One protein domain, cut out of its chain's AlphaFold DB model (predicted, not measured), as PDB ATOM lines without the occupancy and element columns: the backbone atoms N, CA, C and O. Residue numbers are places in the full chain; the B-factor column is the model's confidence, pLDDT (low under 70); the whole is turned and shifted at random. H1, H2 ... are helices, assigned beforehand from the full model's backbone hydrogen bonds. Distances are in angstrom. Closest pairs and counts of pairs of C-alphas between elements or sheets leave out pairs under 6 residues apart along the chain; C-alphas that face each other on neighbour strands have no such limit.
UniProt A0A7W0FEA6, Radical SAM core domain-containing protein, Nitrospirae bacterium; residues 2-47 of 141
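What this domain is: This is residues 2 to 47 of the 141 residues of the protein "Radical SAM core domain-containing protein" of Nitrospirae bacterium (UniProt A0A7W0FEA6). Two helices, H1 and the longer H3, lie side by side and run the same way, and the short helix H2 stands at a steep tilt to H1, near its first residue. The 46 printed residues hold three named helices, H1, H2 and H3 in chain order, and no named strand: all helix. The whole is compact, with a radius of gyration of the C-alphas of 10.6 A and spans of 27 by 22 by 14 A.

How they stand to each other: Start with H1, residues 2 to 10, which touches H3, residues 30 to 46, at a shallow tilt of 12 degrees; their closest C-alphas, of Arg 6 and Ala 37, are 5.8 A apart. H2, residues 17 to 24, is close to H1 but not clearly touching: the closest C-alphas, of Ile 2 and Ile 23, are 7.9 A apart, and the two run opposite ways at a steep tilt of 55 degrees. H2 and H3 are only just apart, at 8.1 A between closest C-alphas. In H1, H2 and H3 every O i to N i+4 pair is within hydrogen-bond range.

Where its parts are: Find C-alpha 2 at (308.539, 172.768, 227.842); H1 runs 12.3 A from there. H2 covers 10.6 A. H3 runs 24.1 A to C-alpha 46 at (296.558, 167.816, 212.671).

The domain as a whole: The C-alphas farthest apart, of Thr 18 and Gly 47, are 28.8 A apart. The printed part has no cut; the link from H1 to H2 is short, that from H2 to H3 tight. No printed residue is under 70 in pLDDT.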
ATOM      1  N   ILE A   2     309.517 172.711 228.947       96.31
ATOM      2  CA  ILE A   2     308.539 172.768 227.842       96.31
ATOM      3  C   ILE A   2     308.804 171.693 226.774       96.31
ATOM      4  O   ILE A   2     307.899 170.927 226.452       96.31
ATOM      5  N   ASP A   3     310.047 171.567 226.296       96.50
ATOM      6  CA  ASP A   3     310.413 170.565 225.281       96.50
ATOM      7  C   ASP A   3     310.161 169.123 225.730       96.50
ATOM      8  O   ASP A   3     309.600 168.326 224.985       96.50
ATOM      9  N   ASN A   4     310.502 168.792 226.980       97.12
ATOM     10  CA  ASN A   4     310.273 167.451 227.516       97.12
ATOM     11  C   ASN A   4     308.775 167.109 227.568       97.12
ATOM     12  O   ASN A   4     308.379 166.005 227.196       97.12
ATOM     13  N   LEU A   5     307.936 168.061 227.993       97.81
ATOM     14  CA  LEU A   5     306.484 167.866 228.016       97.81
ATOM     15  C   LEU A   5     305.911 167.748 226.603       97.81
ATOM     16  O   LEU A   5     305.064 166.891 226.361       97.81
ATOM     17  N   ARG A   6     306.408 168.552 225.657       98.06
ATOM     18  CA  ARG A   6     306.045 168.448 224.240       98.06
ATOM     19  C   ARG A   6     306.312 167.049 223.697       98.06
ATOM     20  O   ARG A   6     305.416 166.451 223.107       98.06
ATOM     21  N   ASP A   7     307.517 166.529 223.903       98.12
ATOM     22  CA  ASP A   7     307.937 165.240 223.345       98.12
ATOM     23  C   ASP A   7     307.154 164.071 223.962       98.12
ATOM     24  O   ASP A   7     306.776 163.124 223.266       98.12
ATOM     25  N   ARG A   8     306.806 164.179 225.250       98.00
ATOM     26  CA  ARG A   8     305.886 163.251 225.922       98.00
ATOM     27  C   ARG A   8     304.484 163.280 225.320       98.00
ATOM     28  O   ARG A   8     303.940 162.219 225.019       98.00
ATOM     29  N   VAL A   9     303.917 164.466 225.094       98.00
ATOM     30  CA  VAL A   9     302.587 164.608 224.474       98.00
ATOM     31  C   VAL A   9     302.583 164.080 223.038       98.00
ATOM     32  O   VAL A   9     301.655 163.373 222.649       98.00
ATOM     33  N   ILE A  10     303.636 164.348 222.261       98.38
ATOM     34  CA  ILE A  10     303.822 163.764 220.921       98.38
ATOM     35  C   ILE A  10     303.875 162.232 220.997       98.38
ATOM     36  O   ILE A  10     303.272 161.547 220.173       98.38
ATOM     37  N   SER A  11     304.495 161.691 222.046       97.94
ATOM     38  CA  SER A  11     304.520 160.255 222.354       97.94
ATOM     39  C   SER A  11     303.218 159.734 222.990       97.94
ATOM     40  O   SER A  11     303.201 158.638 223.547       97.94
ATOM     41  N   ARG A  12     302.121 160.502 222.908       97.31
ATOM     42  CA  ARG A  12     300.778 160.180 223.426       97.31
ATOM     43  C   ARG A  12     300.704 159.974 224.941       97.31
ATOM     44  O   ARG A  12     299.791 159.313 225.431       97.31
ATOM     45  N   GLN A  13     301.633 160.555 225.691       97.81
ATOM     46  CA  GLN A  13     301.579 160.582 227.150       97.81
ATOM     47  C   GLN A  13     300.896 161.861 227.638       97.81
ATOM     48  O   GLN A  13     301.055 162.933 227.057       97.81
ATOM     49  N   SER A  14     300.164 161.759 228.744       96.56
ATOM     50  CA  SER A  14     299.520 162.910 229.375       96.56
ATOM     51  C   SER A  14     300.495 163.708 230.244       96.56
ATOM     52  O   SER A  14     301.480 163.178 230.773       96.56
ATOM     53  N   ILE A  15     300.176 164.987 230.435       97.44
ATOM     54  CA  ILE A  15     300.765 165.805 231.496       97.44
ATOM     55  C   ILE A  15     299.996 165.601 232.804       97.44
ATOM     56  O   ILE A  15     298.805 165.285 232.811       97.44
ATOM     57  N   THR A  16     300.674 165.799 233.923       98.12
ATOM     58  CA  THR A  16     300.072 165.782 235.257       98.12
ATOM     59  C   THR A  16     299.461 167.141 235.605       98.12
ATOM     60  O   THR A  16     299.774 168.167 234.999       98.12
ATOM     61  N   LYS A  17     298.616 167.183 236.645       98.06
ATOM     62  CA  LYS A  17     298.077 168.443 237.187       98.06
ATOM     63  C   LYS A  17     299.188 169.412 237.608       98.06
ATOM     64  O   LYS A  17     299.077 170.607 237.357       98.06
ATOM     65  N   THR A  18     300.247 168.904 238.239       98.12
ATOM     66  CA  THR A  18     301.387 169.719 238.683       98.12
ATOM     67  C   THR A  18     302.105 170.355 237.496       98.12
ATOM     68  O   THR A  18     302.368 171.552 237.515       98.12
ATOM     69  N   GLU A  19     302.341 169.587 236.432       97.56
ATOM     70  CA  GLU A  19     302.952 170.091 235.197       97.56
ATOM     71  C   GLU A  19     302.066 171.135 234.508       97.56
ATOM     72  O   GLU A  19     302.565 172.163 234.056       97.56
ATOM     73  N   ALA A  20     300.745 170.926 234.480       97.44
ATOM     74  CA  ALA A  20     299.799 171.908 233.950       97.44
ATOM     75  C   ALA A  20     299.826 173.230 234.738       97.44
ATOM     76  O   ALA A  20     299.805 174.308 234.141       97.44
ATOM     77  N   LEU A  21     299.924 173.164 236.072       97.75
ATOM     78  CA  LEU A  21     300.075 174.354 236.915       97.75
ATOM     79  C   LEU A  21     301.387 175.083 236.622       97.75
ATOM     80  O   LEU A  21     301.383 176.301 236.477       97.75
ATOM     81  N   GLN A  22     302.494 174.358 236.469       96.19
ATOM     82  CA  GLN A  22     303.772 174.960 236.086       96.19
ATOM     83  C   GLN A  22     303.692 175.642 234.711       96.19
ATOM     84  O   GLN A  22     304.166 176.765 234.574       96.19
ATOM     85  N   ILE A  23     303.032 175.022 233.724       96.81
ATOM     86  CA  ILE A  23     302.795 175.638 232.408       96.81
ATOM     87  C   ILE A  23     302.017 176.953 232.548       96.81
ATOM     88  O   ILE A  23     302.372 177.940 231.909       96.81
ATOM     89  N   SER A  24     300.990 176.998 233.405       96.56
ATOM     90  CA  SER A  24     300.178 178.211 233.605       96.56
ATOM     91  C   SER A  24     300.941 179.397 234.207       96.56
ATOM     92  O   SER A  24     300.476 180.529 234.112       96.56
ATOM     93  N   MET A  25     302.114 179.148 234.800       96.50
ATOM     94  CA  MET A  25     302.974 180.177 235.390       96.50
ATOM     95  C   MET A  25     304.046 180.703 234.420       96.50
ATOM     96  O   MET A  25     304.783 181.618 234.784       96.50
ATOM     97  N   ILE A  26     304.149 180.154 233.203       96.19
ATOM     98  CA  ILE A  26     305.099 180.609 232.175       96.19
ATOM     99  C   ILE A  26     304.723 182.020 231.704       96.19
ATOM    100  O   ILE A  26     303.561 182.300 231.412       96.19
ATOM    101  N   GLN A  27     305.709 182.915 231.601       94.75
ATOM    102  CA  GLN A  27     305.503 184.313 231.214       94.75
ATOM    103  C   GLN A  27     306.655 184.841 230.345       94.75
ATOM    104  O   GLN A  27     307.720 184.237 230.245       94.75
ATOM    105  N   LYS A  28     306.464 186.033 229.762       94.44
ATOM    106  CA  LYS A  28     307.491 186.773 229.003       94.44
ATOM    107  C   LYS A  28     308.049 185.945 227.835       94.44
ATOM    108  O   LYS A  28     307.276 185.449 227.025       94.44
ATOM    109  N   ILE A  29     309.375 185.844 227.720       92.06
ATOM    110  CA  ILE A  29     310.051 185.230 226.574       92.06
ATOM    111  C   ILE A  29     309.774 183.723 226.473       92.06
ATOM    112  O   ILE A  29     309.548 183.224 225.376       92.06
ATOM    113  N   GLU A  30     309.660 183.027 227.608       93.00
ATOM    114  CA  GLU A  30     309.374 181.585 227.657       93.00
ATOM    115  C   GLU A  30     307.966 181.248 227.124       93.00
ATOM    116  O   GLU A  30     307.666 180.102 226.788       93.00
ATOM    117  N   MET A  31     307.082 182.247 226.993       95.88
ATOM    118  CA  MET A  31     305.765 182.064 226.382       95.88
ATOM    119  C   MET A  31     305.864 181.748 224.883       95.88
ATOM    120  O   MET A  31     305.045 180.988 224.363       95.88
ATOM    121  N   PHE A  32     306.885 182.261 224.188       97.00
ATOM    122  CA  PHE A  32     307.112 181.924 222.781       97.00
ATOM    123  C   PHE A  32     307.550 180.465 222.613       97.00
ATOM    124  O   PHE A  32     307.090 179.803 221.682       97.00
ATOM    125  N   ASP A  33     308.342 179.935 223.550       97.06
ATOM    126  CA  ASP A  33     308.719 178.518 223.565       97.06
ATOM    127  C   ASP A  33     307.492 177.623 223.787       97.06
ATOM    128  O   ASP A  33     307.323 176.602 223.113       97.06
ATOM    129  N   LEU A  34     306.575 178.037 224.671       97.81
ATOM    130  CA  LEU A  34     305.303 177.344 224.885       97.81
ATOM    131  C   LEU A  34     304.444 177.329 223.611       97.81
ATOM    132  O   LEU A  34     303.900 176.283 223.250       97.81
ATOM    133  N   PHE A  35     304.347 178.456 222.901       97.81
ATOM    134  CA  PHE A  35     303.616 178.535 221.633       97.81
ATOM    135  C   PHE A  35     304.246 177.658 220.549       97.81
ATOM    136  O   PHE A  35     303.530 176.934 219.852       97.81
ATOM    137  N   ALA A  36     305.575 177.668 220.428       98.12
ATOM    138  CA  ALA A  36     306.296 176.828 219.477       98.12
ATOM    139  C   ALA A  36     306.076 175.334 219.770       98.12
ATOM    140  O   ALA A  36     305.769 174.555 218.862       98.12
ATOM    141  N   ALA A  37     306.148 174.936 221.042       98.12
ATOM    142  CA  ALA A  37     305.884 173.570 221.476       98.12
ATOM    143  C   ALA A  37     304.436 173.130 221.208       98.12
ATOM    144  O   ALA A  37     304.216 172.058 220.635       98.12
ATOM    145  N   ALA A  38     303.452 173.967 221.550       97.81
ATOM    146  CA  ALA A  38     302.040 173.708 221.273       97.81
ATOM    147  C   ALA A  38     301.770 173.581 219.764       97.81
ATOM    148  O   ALA A  38     301.073 172.658 219.330       97.81
ATOM    149  N   ASN A  39     302.373 174.450 218.944       97.94
ATOM    150  CA  ASN A  39     302.259 174.362 217.492       97.94
ATOM    151  C   ASN A  39     302.874 173.065 216.955       97.94
ATOM    152  O   ASN A  39     302.274 172.427 216.094       97.94
ATOM    153  N   ARG A  40     304.022 172.623 217.485       98.25
ATOM    154  CA  ARG A  40     304.650 171.361 217.068       98.25
ATOM    155  C   ARG A  40     303.763 170.149 217.370       98.25
ATOM    156  O   ARG A  40     303.637 169.271 216.515       98.25
ATOM    157  N   ILE A  41     303.100 170.131 218.531       98.19
ATOM    158  CA  ILE A  41     302.093 169.113 218.879       98.19
ATOM    159  C   ILE A  41     300.939 169.155 217.870       98.19
ATOM    160  O   ILE A  41     300.636 168.139 217.244       98.19
ATOM    161  N   ARG A  42     300.325 170.332 217.660       97.75
ATOM    162  CA  ARG A  42     299.224 170.510 216.698       97.75
ATOM    163  C   ARG A  42     299.624 170.026 215.304       97.75
ATOM    164  O   ARG A  42     298.891 169.247 214.711       97.75
ATOM    165  N   GLN A  43     300.787 170.428 214.804       97.69
ATOM    166  CA  GLN A  43     301.260 170.088 213.463       97.69
ATOM    167  C   GLN A  43     301.517 168.580 213.313       97.69
ATOM    168  O   GLN A  43     301.209 168.010 212.273       97.69
ATOM    169  N   THR A  44     301.987 167.913 214.373       97.62
ATOM    170  CA  THR A  44     302.176 166.451 214.394       97.62
ATOM    171  C   THR A  44     300.856 165.693 214.251       97.62
ATOM    172  O   THR A  44     300.788 164.710 213.519       97.62
ATOM    173  N   PHE A  45     299.797 166.137 214.935       96.69
ATOM    174  CA  PHE A  45     298.525 165.404 214.972       96.69
ATOM    175  C   PHE A  45     297.469 165.898 213.975       96.69
ATOM    176  O   PHE A  45     296.532 165.161 213.666       96.69
ATOM    177  N   ARG A  46     297.568 167.146 213.510       95.81
ATOM    178  CA  ARG A  46     296.558 167.816 212.671       95.81
ATOM    179  C   ARG A  46     297.121 168.406 211.378       95.81
ATOM    180  O   ARG A  46     296.337 168.856 210.542       95.81
ATOM    181  N   GLY A  47     298.444 168.391 211.184       96.31
ATOM    182  CA  GLY A  47     299.081 169.016 210.023       96.31
ATOM    183  C   GLY A  47     298.658 170.477 209.888       96.31
ATOM    184  O   GLY A  47     298.481 171.160 210.894       96.31
TER     185      GLY A  47